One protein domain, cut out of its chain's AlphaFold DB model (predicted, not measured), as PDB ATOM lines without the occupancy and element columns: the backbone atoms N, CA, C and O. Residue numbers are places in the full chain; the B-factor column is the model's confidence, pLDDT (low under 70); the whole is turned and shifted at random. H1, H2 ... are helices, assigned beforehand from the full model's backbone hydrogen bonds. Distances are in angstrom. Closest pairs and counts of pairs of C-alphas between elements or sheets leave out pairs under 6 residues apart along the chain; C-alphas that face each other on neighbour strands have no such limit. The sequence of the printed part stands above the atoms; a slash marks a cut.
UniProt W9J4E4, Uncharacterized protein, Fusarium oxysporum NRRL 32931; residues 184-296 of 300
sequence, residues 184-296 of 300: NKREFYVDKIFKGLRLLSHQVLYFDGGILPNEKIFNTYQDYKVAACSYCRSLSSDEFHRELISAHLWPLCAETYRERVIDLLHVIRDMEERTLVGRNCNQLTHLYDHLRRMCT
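Overview. This is residues 184 to 296 of the 300 residues of an uncharacterized protein of Fusarium oxysporum NRRL 32931 (UniProt W9J4E4). One long helix, H1, runs the length of the domain, and a helical hairpin, H4 and H5, packs along it, with H5 on its residues 192 to 200. Two shorter helices, H2 and H3, stand on opposite sides of H1, steeply tilted to it. The printed part has 113 residues with five named helices, H1 to H5 in chain order, and no named strand; its class is all helix. It is compact, with a radius of gyration of the C-alphas of 13.3 A and spans of 37 by 32 by 25 A.

Along the chain. H1, residues 184 to 208, begins at C-alpha 184 (254.726, 224.471, 260.408) and is 36.3 A long. H2, residues 215 to 223, measures 12.3 A, and H3, residues 237 to 246, measures 14.1 A. H4, residues 261 to 275, is 21.3 A long. H5, residues 283 to 294, is 16.6 A long and ends at C-alpha 294 (243.919, 214.268, 257.456).

Arrangement. H1 is the hub, touching the other four helices. With H4 and H5 it forms a bundle, three helices at shallow tilts. H1 and H5 touch, closest at the C-alphas of Ile 193 and Leu 291, 6.5 A, at 18 degrees, opposite ways. The hairpin H4 and H5 touches closest at the C-alphas of Glu 272 and Leu 284, 5.6 A. H1 and H3 touch through residues 201 to 208 of H1, the C-alphas of Val 204 and Ser 237 being closest, 4.9 A. H1 and H2 only just touch, with 3 pairs of C-alphas within 8 A, closest Leu 199 and Tyr 221, 6.8 A. H2 and H3 are apart. In each of the five helices every O i to N i+4 pair is within hydrogen-bond range.

Size, cuts and confidence. The C-alphas farthest apart, Asn 184 and Gly 210, are 38.9 A apart. The printed part has no cut. The links H2 to H3, 13 residues, and H3 to H4, 14 residues, are long. Residues 278 and 296 have pLDDT under 70.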
ATOM      1  N   ASN A 184     254.385 225.241 261.608       93.50
ATOM      2  CA  ASN A 184     254.726 224.471 260.408       93.50
ATOM      3  C   ASN A 184     253.638 223.431 260.084       93.50
ATOM      4  O   ASN A 184     253.279 223.246 258.922       93.50
ATOM      5  N   LYS A 185     253.072 222.768 261.104       92.94
ATOM      6  CA  LYS A 185     251.961 221.821 260.928       92.94
ATOM      7  C   LYS A 185     250.719 222.517 260.367       92.94
ATOM      8  O   LYS A 185     250.064 221.988 259.471       92.94
ATOM      9  N   ARG A 186     250.421 223.730 260.840       94.00
ATOM     10  CA  ARG A 186     249.344 224.561 260.288       94.00
ATOM     11  C   ARG A 186     249.590 224.881 258.816       94.00
ATOM     12  O   ARG A 186     248.669 224.770 258.012       94.00
ATOM     13  N   GLU A 187     250.806 225.285 258.452       94.31
ATOM     14  CA  GLU A 187     251.169 225.572 257.055       94.31
ATOM     15  C   GLU A 187     251.017 224.340 256.164       94.31
ATOM     16  O   GLU A 187     250.436 224.440 255.084       94.31
ATOM     17  N   PHE A 188     251.435 223.170 256.652       93.50
ATOM     18  CA  PHE A 188     251.228 221.900 255.967       93.50
ATOM     19  C   PHE A 188     249.743 221.630 255.681       93.50
ATOM     20  O   PHE A 188     249.395 221.283 254.553       93.50
ATOM     21  N   TYR A 189     248.849 221.830 256.658       93.81
ATOM     22  CA  TYR A 189     247.413 221.644 256.426       93.81
ATOM     23  C   TYR A 189     246.858 222.612 255.384       93.81
ATOM     24  O   TYR A 189     246.110 222.193 254.501       93.81
ATOM     25  N   VAL A 190     247.250 223.885 255.439       95.19
ATOM     26  CA  VAL A 190     246.823 224.874 254.444       95.19
ATOM     27  C   VAL A 190     247.299 224.485 253.046       95.19
ATOM     28  O   VAL A 190     246.484 224.461 252.125       95.19
ATOM     29  N   ASP A 191     248.565 224.102 252.876       94.69
ATOM     30  CA  ASP A 191     249.081 223.665 251.574       94.69
ATOM     31  C   ASP A 191     248.306 222.457 251.026       94.69
ATOM     32  O   ASP A 191     247.860 222.462 249.877       94.69
ATOM     33  N   LYS A 192     248.052 221.449 251.869       93.25
ATOM     34  CA  LYS A 192     247.290 220.255 251.482       93.25
ATOM     35  C   LYS A 192     245.862 220.576 251.060       93.25
ATOM     36  O   LYS A 192     245.403 220.046 250.047       93.25
ATOM     37  N   ILE A 193     245.182 221.452 251.797       94.88
ATOM     38  CA  ILE A 193     243.820 221.881 251.469       94.88
ATOM     39  C   ILE A 193     243.798 222.610 250.122       94.88
ATOM     40  O   ILE A 193     243.046 222.226 249.224       94.88
ATOM     41  N   PHE A 194     244.663 223.610 249.937       95.81
ATOM     42  CA  PHE A 194     244.735 224.357 248.681       95.81
ATOM     43  C   PHE A 194     245.149 223.469 247.504       95.81
ATOM     44  O   PHE A 194     244.622 223.624 246.403       95.81
ATOM     45  N   LYS A 195     246.041 222.497 247.713       94.56
ATOM     46  CA  LYS A 195     246.394 221.507 246.692       94.56
ATOM     47  C   LYS A 195     245.196 220.647 246.287       94.56
ATOM     48  O   LYS A 195     244.988 220.450 245.093       94.56
ATOM     49  N   GLY A 196     244.393 220.188 247.246       94.50
ATOM     50  CA  GLY A 196     243.151 219.467 246.967       94.50
ATOM     51  C   GLY A 196     242.169 220.296 246.133       94.50
ATOM     52  O   GLY A 196     241.680 219.823 245.108       94.50
ATOM     53  N   LEU A 197     241.960 221.565 246.499       95.69
ATOM     54  CA  LEU A 197     241.105 222.488 245.740       95.69
ATOM     55  C   LEU A 197     241.626 222.739 244.315       95.69
ATOM     56  O   LEU A 197     240.833 222.782 243.375       95.69
ATOM     57  N   ARG A 198     242.948 222.858 244.128       95.38
ATOM     58  CA  ARG A 198     243.567 223.010 242.796       95.38
ATOM     59  C   ARG A 198     243.355 221.773 241.930       95.38
ATOM     60  O   ARG A 198     243.030 221.905 240.755       95.38
ATOM     61  N   LEU A 199     243.523 220.580 242.504       94.69
ATOM     62  CA  LEU A 199     243.284 219.324 241.792       94.69
ATOM     63  C   LEU A 199     241.816 219.182 241.389       94.69
ATOM     64  O   LEU A 199     241.541 218.751 240.273       94.69
ATOM     65  N   LEU A 200     240.888 219.589 242.259       93.94
ATOM     66  CA  LEU A 200     239.468 219.599 241.927       93.94
ATOM     67  C   LEU A 200     239.143 220.615 240.823       93.94
ATOM     68  O   LEU A 200     238.480 220.246 239.861       93.94
ATOM     69  N   SER A 201     239.670 221.844 240.906       94.12
ATOM     70  CA  SER A 201     239.538 222.876 239.857       94.12
ATOM     71  C   SER A 201     240.015 222.349 238.504       94.12
ATOM     72  O   SER A 201     239.296 222.427 237.510       94.12
ATOM     73  N   HIS A 202     241.191 221.722 238.483       92.62
ATOM     74  CA  HIS A 202     241.744 221.102 237.286       92.62
ATOM     75  C   HIS A 202     240.861 219.957 236.762       92.62
ATOM     76  O   HIS A 202     240.621 219.867 235.560       92.62
ATOM     77  N   GLN A 203     240.344 219.092 237.641       91.69
ATOM     78  CA  GLN A 203     239.479 217.985 237.237       91.69
ATOM     79  C   GLN A 203     238.181 218.467 236.581       91.69
ATOM     80  O   GLN A 203     237.848 217.984 235.499       91.69
ATOM     81  N   VAL A 204     237.457 219.398 237.215       91.75
ATOM     82  CA  VAL A 204     236.167 219.874 236.686       91.75
ATOM     83  C   VAL A 204     236.343 220.602 235.352       91.75
ATOM     84  O   VAL A 204     235.548 220.395 234.443       91.75
ATOM     85  N   LEU A 205     237.438 221.356 235.180       91.56
ATOM     86  CA  LEU A 205     237.789 221.984 233.900       91.56
ATOM     87  C   LEU A 205     238.036 220.957 232.791       91.56
ATOM     88  O   LEU A 205     237.564 221.126 231.669       91.56
ATOM     89  N   TYR A 206     238.782 219.892 233.093       89.56
ATOM     90  CA  TYR A 206     239.106 218.857 232.112       89.56
ATOM     91  C   TYR A 206     237.863 218.086 231.674       89.56
ATOM     92  O   TYR A 206     237.668 217.873 230.479       89.56
ATOM     93  N   PHE A 207     237.016 217.692 232.623       87.00
ATOM     94  CA  PHE A 207     235.808 216.930 232.320       87.00
ATOM     95  C   PHE A 207     234.769 217.747 231.554       87.00
ATOM     96  O   PHE A 207     234.236 217.232 230.571       87.00
ATOM     97  N   ASP A 208     234.552 219.015 231.909       88.88
ATOM     98  CA  ASP A 208     233.663 219.896 231.138       88.88
ATOM     99  C   ASP A 208     234.199 220.144 229.716       88.88
ATOM    100  O   ASP A 208     233.426 220.277 228.768       88.88
ATOM    101  N   GLY A 209     235.526 220.135 229.539       88.44
ATOM    102  CA  GLY A 209     236.186 220.207 228.232       88.44
ATOM    103  C   GLY A 209     236.236 218.886 227.450       88.44
ATOM    104  O   GLY A 209     236.789 218.860 226.352       88.44
ATOM    105  N   GLY A 210     235.713 217.781 227.997       86.44
ATOM    106  CA  GLY A 210     235.767 216.453 227.371       86.44
ATOM    107  C   GLY A 210     237.165 215.817 227.343       86.44
ATOM    108  O   GLY A 210     237.406 214.881 226.578       86.44
ATOM    109  N   ILE A 211     238.100 216.310 228.159       86.81
ATOM    110  CA  ILE A 211     239.482 215.832 228.220       86.81
ATOM    111  C   ILE A 211     239.586 214.720 229.265       86.81
ATOM    112  O   ILE A 211     239.389 214.934 230.464       86.81
ATOM    113  N   LEU A 212     239.959 213.522 228.818       83.00
ATOM    114  CA  LEU A 212     240.201 212.392 229.709       83.00
ATOM    115  C   LEU A 212     241.580 212.517 230.387       83.00
ATOM    116  O   LEU A 212     242.579 212.770 229.707       83.00
ATOM    117  N   PRO A 213     241.679 212.327 231.716       84.94
ATOM    118  CA  PRO A 213     242.955 212.311 232.411       84.94
ATOM    119  C   PRO A 213     243.749 211.059 232.028       84.94
ATOM    120  O   PRO A 213     243.189 209.979 231.848       84.94
ATOM    121  N   ASN A 214     245.072 211.188 231.965       89.62
ATOM    122  CA  ASN A 214     245.942 210.017 231.923       89.62
ATOM    123  C   ASN A 214     245.989 209.319 233.296       89.62
ATOM    124  O   ASN A 214     245.579 209.882 234.314       89.62
ATOM    125  N   GLU A 215     246.541 208.107 233.325       90.06
ATOM    126  CA  GLU A 215     246.621 207.273 234.530       90.06
ATOM    127  C   GLU A 215     247.286 207.994 235.715       90.06
ATOM    128  O   GLU A 215     246.771 207.983 236.828       90.06
ATOM    129  N   LYS A 216     248.390 208.713 235.475       90.88
ATOM    130  CA  LYS A 216     249.117 209.443 236.524       90.88
ATOM    131  C   LYS A 216     248.265 210.540 237.173       90.88
ATOM    132  O   LYS A 216     248.277 210.699 238.397       90.88
ATOM    133  N   ILE A 217     247.544 211.312 236.362       87.88
ATOM    134  CA  ILE A 217     246.651 212.376 236.841       87.88
ATOM    135  C   ILE A 217     245.470 211.763 237.592       87.88
ATOM    136  O   ILE A 217     245.126 212.225 238.678       87.88
ATOM    137  N   PHE A 218     244.891 210.689 237.054       87.62
ATOM    138  CA  PHE A 218     243.785 209.990 237.696       87.62
ATOM    139  C   PHE A 218     244.175 209.421 239.067       87.62
ATOM    140  O   PHE A 218     243.457 209.647 240.041       87.62
ATOM    141  N   ASN A 219     245.348 208.793 239.186       89.56
ATOM    142  CA  ASN A 219     245.872 208.312 240.468       89.56
ATOM    143  C   ASN A 219     246.041 209.467 241.466       89.56
ATOM    144  O   ASN A 219     245.599 209.375 242.608       89.56
ATOM    145  N   THR A 220     246.547 210.619 241.011       90.12
ATOM    146  CA  THR A 220     246.659 211.820 241.861       90.12
ATOM    147  C   THR A 220     245.289 212.301 242.362       90.12
ATOM    148  O   THR A 220     245.157 212.724 243.512       90.12
ATOM    149  N   TYR A 221     244.244 212.223 241.529       90.06
ATOM    150  CA  TYR A 221     242.880 212.540 241.957       90.06
ATOM    151  C   TYR A 221     242.342 211.557 242.997       90.06
ATOM    152  O   TYR A 221     241.632 211.969 243.917       90.06
ATOM    153  N   GLN A 222     242.657 210.269 242.863       87.94
ATOM    154  CA  GLN A 222     242.257 209.247 243.827       87.94
ATOM    155  C   GLN A 222     242.968 209.401 245.175       87.94
ATOM    156  O   GLN A 222     242.333 209.192 246.216       87.94
ATOM    157  N   ASP A 223     244.240 209.801 245.161       87.56
ATOM    158  CA  ASP A 223     245.040 210.037 246.365       87.56
ATOM    159  C   ASP A 223     244.461 211.186 247.197       87.56
ATOM    160  O   ASP A 223     244.261 211.042 248.401       87.56
ATOM    161  N   TYR A 224     244.101 212.297 246.542       87.38
ATOM    162  CA  TYR A 224     243.485 213.467 247.187       87.38
ATOM    163  C   TYR A 224     241.963 213.350 247.347       87.38
ATOM    164  O   TYR A 224     241.318 214.304 247.781       87.38
ATOM    165  N   LYS A 225     241.379 212.199 246.986       88.75
ATOM    166  CA  LYS A 225     239.930 211.935 247.030       88.75
ATOM    167  C   LYS A 225     239.098 213.018 246.336       88.75
ATOM    168  O   LYS A 225     238.019 213.360 246.792       88.75
ATOM    169  N   VAL A 226     239.582 213.527 245.206       87.88
ATOM    170  CA  VAL A 226     238.816 214.444 244.345       87.88
ATOM    171  C   VAL A 226     238.166 213.721 243.167       87.88
ATOM    172  O   VAL A 226     237.432 214.335 242.407       87.88
ATOM    173  N   ALA A 227     238.428 212.426 242.967       84.19
ATOM    174  CA  ALA A 227     237.769 211.624 241.935       84.19
ATOM    175  C   ALA A 227     236.267 211.442 242.227       84.19
ATOM    176  O   ALA A 227     235.887 211.117 243.353       84.19
ATOM    177  N   ALA A 228     235.422 211.611 241.207       81.44
ATOM    178  CA  ALA A 228     233.991 211.336 241.316       81.44
ATOM    179  C   ALA A 228     233.723 209.837 241.552       81.44
ATOM    180  O   ALA A 228     234.382 208.979 240.962       81.44
ATOM    181  N   CYS A 229     232.734 209.519 242.389       84.62
ATOM    182  CA  CYS A 229     232.213 208.159 242.542       84.62
ATOM    183  C   CYS A 229     230.925 207.954 241.728       84.62
ATOM    184  O   CYS A 229     230.339 208.903 241.210       84.62
ATOM    185  N   SER A 230     230.431 206.714 241.668       82.31
ATOM    186  CA  SER A 230     229.196 206.355 240.949       82.31
ATOM    187  C   SER A 230     227.930 207.063 241.454       82.31
ATOM    188  O   SER A 230     226.928 207.086 240.746       82.31
ATOM    189  N   TYR A 231     227.961 207.633 242.660       83.31
ATOM    190  CA  TYR A 231     226.844 208.357 243.275       83.31
ATOM    191  C   TYR A 231     227.008 209.882 243.233       83.31
ATOM    192  O   TYR A 231     226.109 210.600 243.676       83.31
ATOM    193  N   CYS A 232     228.148 210.382 242.743       85.81
ATOM    194  CA  CYS A 232     228.406 211.813 242.667       85.81
ATOM    195  C   CYS A 232     227.452 212.487 241.685       85.81
ATOM    196  O   CYS A 232     227.328 212.081 240.529       85.81
ATOM    197  N   ARG A 233     226.870 213.607 242.114       84.88
ATOM    198  CA  ARG A 233     226.495 214.655 241.168       84.88
ATOM    199  C   ARG A 233     227.787 215.219 240.583       84.88
ATOM    200  O   ARG A 233     228.670 215.604 241.346       84.88
ATOM    201  N   SER A 234     227.884 215.287 239.257       82.50
ATOM    202  CA  SER A 234     229.011 215.964 238.615       82.50
ATOM    203  C   SER A 234     228.954 217.453 238.940       82.50
ATOM    204  O   SER A 234     227.998 218.131 238.562       82.50
ATOM    205  N   LEU A 235     229.956 217.938 239.665       88.19
ATOM    206  CA  LEU A 235     230.172 219.362 239.878       88.19
ATOM    207  C   LEU A 235     230.749 219.977 238.597       88.19
ATOM    208  O   LEU A 235     231.780 219.503 238.120       88.19
ATOM    209  N   SER A 236     230.096 221.002 238.044       90.25
ATOM    210  CA  SER A 236     230.636 221.715 236.881       90.25
ATOM    211  C   SER A 236     231.723 222.701 237.295       90.25
ATOM    212  O   SER A 236     231.767 223.189 238.430       90.25
ATOM    213  N   SER A 237     232.586 223.034 236.346       92.44
ATOM    214  CA  SER A 237     233.611 224.056 236.495       92.44
ATOM    215  C   SER A 237     233.005 225.408 236.864       92.44
ATOM    216  O   SER A 237     233.467 226.039 237.814       92.44
ATOM    217  N   ASP A 238     231.942 225.836 236.182       93.25
ATOM    218  CA  ASP A 238     231.306 227.133 236.443       93.25
ATOM    219  C   ASP A 238     230.720 227.225 237.856       93.25
ATOM    220  O   ASP A 238     230.846 228.258 238.519       93.25
ATOM    221  N   GLU A 239     230.087 226.149 238.336       92.62
ATOM    222  CA  GLU A 239     229.544 226.076 239.695       92.62
ATOM    223  C   GLU A 239     230.679 226.121 240.725       92.62
ATOM    224  O   GLU A 239     230.645 226.930 241.653       92.62
ATOM    225  N   PHE A 240     231.735 225.328 240.521       94.06
ATOM    226  CA  PHE A 240     232.862 225.266 241.448       94.06
ATOM    227  C   PHE A 240     233.643 226.584 241.544       94.06
ATOM    228  O   PHE A 240     233.923 227.062 242.645       94.06
ATOM    229  N   HIS A 241     233.984 227.202 240.410       94.44
ATOM    230  CA  HIS A 241     234.752 228.448 240.406       94.44
ATOM    231  C   HIS A 241     233.938 229.623 240.953       94.44
ATOM    232  O   HIS A 241     234.498 230.472 241.647       94.44
ATOM    233  N   ARG A 242     232.618 229.654 240.725       95.00
ATOM    234  CA  ARG A 242     231.731 230.648 241.345       95.00
ATOM    235  C   ARG A 242     231.766 230.555 242.867       95.00
ATOM    236  O   ARG A 242     231.897 231.583 243.531       95.00
ATOM    237  N   GLU A 243     231.691 229.343 243.412       94.62
ATOM    238  CA  GLU A 243     231.779 229.122 244.856       94.62
ATOM    239  C   GLU A 243     233.152 229.512 245.417       94.62
ATOM    240  O   GLU A 243     233.213 230.186 246.441       94.62
ATOM    241  N   LEU A 244     234.251 229.186 244.724       94.44
ATOM    242  CA  LEU A 244     235.600 229.604 245.134       94.44
ATOM    243  C   LEU A 244     235.766 231.128 245.184       94.44
ATOM    244  O   LEU A 244     236.391 231.650 246.109       94.44
ATOM    245  N   ILE A 245     235.218 231.838 244.195       94.19
ATOM    246  CA  ILE A 245     235.248 233.305 244.141       94.19
ATOM    247  C   ILE A 245     234.398 233.889 245.273       94.19
ATOM    248  O   ILE A 245     234.874 234.756 246.000       94.19
ATOM    249  N   SER A 246     233.178 233.379 245.469       93.81
ATOM    250  CA  SER A 246     232.278 233.795 246.557       93.81
ATOM    251  C   SER A 246     232.909 233.585 247.942       93.81
ATOM    252  O   SER A 246     232.830 234.437 248.827       93.81
ATOM    253  N   ALA A 247     233.630 232.477 248.106       92.75
ATOM    254  CA  ALA A 247     234.373 232.129 249.309       92.75
ATOM    255  C   ALA A 247     235.684 232.916 249.500       92.75
ATOM    256  O   ALA A 247     236.365 232.714 250.503       92.75
ATOM    257  N   HIS A 248     236.060 233.796 248.561       92.12
ATOM    258  CA  HIS A 248     237.329 234.538 248.567       92.12
ATOM    259  C   HIS A 248     238.572 233.625 248.622       92.12
ATOM    260  O   HIS A 248     239.622 234.005 249.138       92.12
ATOM    261  N   LEU A 249     238.460 232.410 248.076       93.19
ATOM    262  CA  LEU A 249     239.559 231.446 247.974       93.19
ATOM    263  C   LEU A 249     240.265 231.500 246.614       93.19
ATOM    264  O   LEU A 249     241.289 230.843 246.436       93.19
ATOM    265  N   TRP A 250     239.722 232.255 245.653       90.62
ATOM    266  CA  TRP A 250     240.335 232.479 244.347       90.62
ATOM    267  C   TRP A 250     241.174 233.774 244.321       90.62
ATOM    268  O   TRP A 250     240.679 234.813 244.759       90.62
ATOM    269  N   PRO A 251     242.397 233.764 243.752       89.69
ATOM    270  CA  PRO A 251     243.114 232.598 243.232       89.69
ATOM    271  C   PRO A 251     243.555 231.653 244.358       89.69
ATOM    272  O   PRO A 251     243.814 232.085 245.478       89.69
ATOM    273  N   LEU A 252     243.665 230.357 244.044       91.88
ATOM    274  CA  LEU A 252     244.033 229.305 245.000       91.88
ATOM    275  C   LEU A 252     245.503 229.428 245.446       91.88
ATOM    276  O   LEU A 252     246.366 228.653 245.020       91.88
ATOM    277  N   CYS A 253     245.793 230.387 246.321       90.62
ATOM    278  CA  CYS A 253     247.119 230.741 246.823       90.62
ATOM    279  C   CYS A 253     247.248 230.415 248.322       90.62
ATOM    280  O   CYS A 253     246.848 231.191 249.183       90.62
ATOM    281  N   ALA A 254     247.858 229.270 248.647       91.44
ATOM    282  CA  ALA A 254     248.073 228.846 250.036       91.44
ATOM    283  C   ALA A 254     248.907 229.856 250.851       91.44
ATOM    284  O   ALA A 254     248.613 230.126 252.013       91.44
ATOM    285  N   GLU A 255     249.924 230.452 250.223       88.81
ATOM    286  CA  GLU A 255     250.878 231.381 250.849       88.81
ATOM    287  C   GLU A 255     250.223 232.670 251.367       88.81
ATOM    288  O   GLU A 255     250.708 233.294 252.316       88.81
ATOM    289  N   THR A 256     249.106 233.072 250.757       89.25
ATOM    290  CA  THR A 256     248.361 234.271 251.146       89.25
ATOM    291  C   THR A 256     247.338 233.988 252.240       89.25
ATOM    292  O   THR A 256     246.842 234.926 252.859       89.25
ATOM    293  N   TYR A 257     247.036 232.718 252.533       93.62
ATOM    294  CA  TYR A 257     246.056 232.359 253.552       93.62
ATOM    295  C   TYR A 257     246.652 232.504 254.959       93.62
ATOM    296  O   TYR A 257     247.503 231.716 255.388       93.62
ATOM    297  N   ARG A 258     246.192 233.516 255.704       93.38
ATOM    298  CA  ARG A 258     246.690 233.848 257.055       93.38
ATOM    299  C   ARG A 258     245.777 233.395 258.197       93.38
ATOM    300  O   ARG A 258     246.255 233.280 259.326       93.38
ATOM    301  N   GLU A 259     244.521 233.079 257.899       94.38
ATOM    302  CA  GLU A 259     243.508 232.711 258.895       94.38
ATOM    303  C   GLU A 259     243.625 231.248 259.361       94.38
ATOM    304  O   GLU A 259     244.600 230.548 259.063       94.38
ATOM    305  N   ARG A 260     242.668 230.785 260.166       94.12
ATOM    306  CA  ARG A 260     242.723 229.479 260.837       94.12
ATOM    307  C   ARG A 260     242.380 228.346 259.869       94.12
ATOM    308  O   ARG A 260     241.610 228.534 258.928       94.12
ATOM    309  N   VAL A 261     242.919 227.150 260.105       94.38
ATOM    310  CA  VAL A 261     242.598 225.963 259.285       94.38
ATOM    311  C   VAL A 261     241.129 225.583 259.449       94.38
ATOM    312  O   VAL A 261     240.477 225.217 258.476       94.38
ATOM    313  N   ILE A 262     240.587 225.719 260.663       92.88
ATOM    314  CA  ILE A 262     239.180 225.415 260.939       92.88
ATOM    315  C   ILE A 262     238.217 226.291 260.127       92.88
ATOM    316  O   ILE A 262     237.213 225.784 259.638       92.88
ATOM    317  N   ASP A 263     238.550 227.566 259.908       93.69
ATOM    318  CA  ASP A 263     237.732 228.465 259.084       93.69
ATOM    319  C   ASP A 263     237.731 228.019 257.625       93.69
ATOM    320  O   ASP A 263     236.681 227.971 256.994       93.69
ATOM    321  N   LEU A 264     238.890 227.602 257.108       94.50
ATOM    322  CA  LEU A 264     239.005 227.082 255.750       94.50
ATOM    323  C   LEU A 264     238.172 225.808 255.564       94.50
ATOM    324  O   LEU A 264     237.495 225.650 254.551       94.50
ATOM    325  N   LEU A 265     238.189 224.912 256.555       93.44
ATOM    326  CA  LEU A 265     237.364 223.704 256.545       93.44
ATOM    327  C   LEU A 265     235.866 224.038 256.573       93.44
ATOM    328  O   LEU A 265     235.105 223.400 255.849       93.44
ATOM    329  N   HIS A 266     235.441 225.033 257.359       92.94
ATOM    330  CA  HIS A 266     234.048 225.492 257.366       92.94
ATOM    331  C   HIS A 266     233.642 226.111 256.027       92.94
ATOM    332  O   HIS A 266     232.603 225.751 255.491       92.94
ATOM    333  N   VAL A 267     234.488 226.951 255.429       94.75
ATOM    334  CA  VAL A 267     234.222 227.539 254.108       94.75
ATOM    335  C   VAL A 267     234.032 226.453 253.044       94.75
ATOM    336  O   VAL A 267     233.086 226.514 252.262       94.75
ATOM    337  N   ILE A 268     234.888 225.426 253.031       93.56
ATOM    338  CA  ILE A 268     234.763 224.297 252.095       93.56
ATOM    339  C   ILE A 268     233.476 223.509 252.355       93.56
ATOM    340  O   ILE A 268     232.812 223.098 251.405       93.56
ATOM    341  N   ARG A 269     233.106 223.313 253.627       92.06
ATOM    342  CA  ARG A 269     231.845 222.664 253.997       92.06
ATOM    343  C   ARG A 269     230.639 223.456 253.493       92.06
ATOM    344  O   ARG A 269     229.741 222.869 252.905       92.06
ATOM    345  N   ASP A 270     230.646 224.773 253.653       92.75
ATOM    346  CA  ASP A 270     229.557 225.633 253.193       92.75
ATOM    347  C   ASP A 270     229.415 225.603 251.661       92.75
ATOM    348  O   ASP A 270     228.302 225.577 251.135       92.75
ATOM    349  N   MET A 271     230.537 225.580 250.931       93.31
ATOM    350  CA  MET A 271     230.537 225.387 249.474       93.31
ATOM    351  C   MET A 271     229.952 224.021 249.091       93.31
ATOM    352  O   MET A 271     229.165 223.908 248.150       93.31
ATOM    353  N   GLU A 272     230.330 222.966 249.810       91.56
ATOM    354  CA  GLU A 272     229.814 221.619 249.579       91.56
ATOM    355  C   GLU A 272     228.297 221.554 249.790       91.56
ATOM    356  O   GLU A 272     227.577 221.113 248.898       91.56
ATOM    357  N   GLU A 273     227.780 222.083 250.899       89.69
ATOM    358  CA  GLU A 273     226.341 222.083 251.187       89.69
ATOM    359  C   GLU A 273     225.522 222.833 250.124       89.69
ATOM    360  O   GLU A 273     224.463 222.354 249.707       89.69
ATOM    361  N   ARG A 274     226.028 223.963 249.612       89.56
ATOM    362  CA  ARG A 274     225.363 224.716 248.534       89.56
ATOM    363  C   ARG A 274     225.361 223.982 247.192       89.56
ATOM    364  O   ARG A 274     224.405 224.108 246.431       89.56
ATOM    365  N   THR A 275     226.391 223.184 246.916       87.75
ATOM    366  CA  THR A 275     226.562 222.470 245.635       87.75
ATOM    367  C   THR A 275     225.919 221.080 245.609       87.75
ATOM    368  O   THR A 275     225.940 220.389 244.585       87.75
ATOM    369  N   LEU A 276     225.310 220.631 246.706       84.31
ATOM    370  CA  LEU A 276     224.699 219.303 246.775       84.31
ATOM    371  C   LEU A 276     223.303 219.208 246.127       84.31
ATOM    372  O   LEU A 276     222.939 218.113 245.712       84.31
ATOM    373  N   VAL A 277     222.544 220.307 245.980       70.06
ATOM    374  CA  VAL A 277     221.239 220.420 245.264       70.06
ATOM    375  C   VAL A 277     220.408 219.113 245.233       70.06
ATOM    376  O   VAL A 277     220.167 218.518 244.182       70.06
ATOM    377  N   GLY A 278     219.994 218.616 246.404       64.88
ATOM    378  CA  GLY A 278     219.125 217.429 246.529       64.88
ATOM    379  C   GLY A 278     219.810 216.063 246.344       64.88
ATOM    380  O   GLY A 278     219.133 215.037 246.283       64.88
ATOM    381  N   ARG A 279     221.143 216.024 246.259       76.12
ATOM    382  CA  ARG A 279     221.978 214.813 246.299       76.12
ATOM    383  C   ARG A 279     222.817 214.798 247.579       76.12
ATOM    384  O   ARG A 279     222.992 215.818 248.229       76.12
ATOM    385  N   ASN A 280     223.360 213.629 247.917       82.12
ATOM    386  CA  ASN A 280     224.149 213.428 249.141       82.12
ATOM    387  C   ASN A 280     225.664 213.361 248.885       82.12
ATOM    388  O   ASN A 280     226.418 213.056 249.804       82.12
ATOM    389  N   CYS A 281     226.113 213.535 247.637       87.75
ATOM    390  CA  CYS A 281     227.509 213.331 247.270       87.75
ATOM    391  C   CYS A 281     227.901 214.126 246.019       87.75
ATOM    392  O   CYS A 281     227.202 214.084 245.001       87.75
ATOM    393  N   ASN A 282     229.054 214.786 246.082       89.56
ATOM    394  CA  ASN A 282     229.798 215.306 244.937       89.56
ATOM    395  C   ASN A 282     231.318 215.223 245.216       89.56
ATOM    396  O   ASN A 282     231.749 214.743 246.269       89.56
ATOM    397  N   GLN A 283     232.154 215.683 244.281       90.38
ATOM    398  CA  GLN A 283     233.613 215.662 244.459       90.38
ATOM    399  C   GLN A 283     234.103 216.540 245.627       90.38
ATOM    400  O   GLN A 283     235.103 216.204 246.265       90.38
ATOM    401  N   LEU A 284     233.388 217.625 245.945       91.12
ATOM    402  CA  LEU A 284     233.658 218.457 247.121       91.12
ATOM    403  C   LEU A 284     233.403 217.690 248.425       91.12
ATOM    404  O   LEU A 284     234.205 217.813 249.346       91.12
ATOM    405  N   THR A 285     232.363 216.850 248.492       90.50
ATOM    406  CA  THR A 285     232.099 215.969 249.644       90.50
ATOM    407  C   THR A 285     233.285 215.040 249.896       90.50
ATOM    408  O   THR A 285     233.765 214.936 251.024       90.50
ATOM    409  N   HIS A 286     233.805 214.399 248.845       90.94
ATOM    410  CA  HIS A 286     234.951 213.495 248.968       90.94
ATOM    411  C   HIS A 286     236.225 214.217 249.415       90.94
ATOM    412  O   HIS A 286     236.924 213.730 250.310       90.94
ATOM    413  N   LEU A 287     236.496 215.390 248.836       91.50
ATOM    414  CA  LEU A 287     237.626 216.219 249.229       91.50
ATOM    415  C   LEU A 287     237.490 216.667 250.686       91.50
ATOM    416  O   LEU A 287     238.428 216.508 251.463       91.50
ATOM    417  N   TYR A 288     236.330 217.193 251.074       90.69
ATOM    418  CA  TYR A 288     236.072 217.646 252.436       90.69
ATOM    419  C   TYR A 288     236.269 216.515 253.447       90.69
ATOM    420  O   TYR A 288     237.004 216.692 254.417       90.69
ATOM    421  N   ASP A 289     235.699 215.334 253.203       88.50
ATOM    422  CA  ASP A 289     235.871 214.180 254.087       88.50
ATOM    423  C   ASP A 289     237.338 213.751 254.207       88.50
ATOM    424  O   ASP A 289     237.803 213.425 255.303       88.50
ATOM    425  N   HIS A 290     238.089 213.777 253.105       89.94
ATOM    426  CA  HIS A 290     239.517 213.468 253.103       89.94
ATOM    427  C   HIS A 290     240.338 214.490 253.893       89.94
ATOM    428  O   HIS A 290     241.099 214.105 254.783       89.94
ATOM    429  N   LEU A 291     240.153 215.784 253.618       88.25
ATOM    430  CA  LEU A 291     240.829 216.872 254.326       88.25
ATOM    431  C   LEU A 291     240.503 216.839 255.817       88.25
ATOM    432  O   LEU A 291     241.396 216.983 256.654       88.25
ATOM    433  N   ARG A 292     239.235 216.588 256.152       82.50
ATOM    434  CA  ARG A 292     238.773 216.459 257.529       82.50
ATOM    435  C   ARG A 292     239.492 215.315 258.233       82.50
ATOM    436  O   ARG A 292     239.986 215.532 259.334       82.50
ATOM    437  N   ARG A 293     239.604 214.131 257.618       83.19
ATOM    438  CA  ARG A 293     240.355 213.001 258.200       83.19
ATOM    439  C   ARG A 293     241.837 213.328 258.359       83.19
ATOM    440  O   ARG A 293     242.348 213.178 259.456       83.19
ATOM    441  N   MET A 294     242.498 213.892 257.347       83.19
ATOM    442  CA  MET A 294     243.919 214.268 257.456       83.19
ATOM    443  C   MET A 294     244.201 215.280 258.574       83.19
ATOM    444  O   MET A 294     245.233 215.217 259.238       83.19
ATOM    445  N   CYS A 295     243.298 216.239 258.783       71.75
ATOM    446  CA  CYS A 295     243.468 217.256 259.817       71.75
ATOM    447  C   CYS A 295     243.205 216.731 261.235       71.75
ATOM    448  O   CYS A 295     243.456 217.455 262.195       71.75
ATOM    449  N   THR A 296     242.641 215.527 261.384       63.66
ATOM    450  CA  THR A 296     242.062 215.099 262.666       63.66
ATOM    451  C   THR A 296     242.321 213.653 263.078       63.66
ATOM    452  O   THR A 296     242.137 213.321 264.247       63.66
TER     453      THR A 296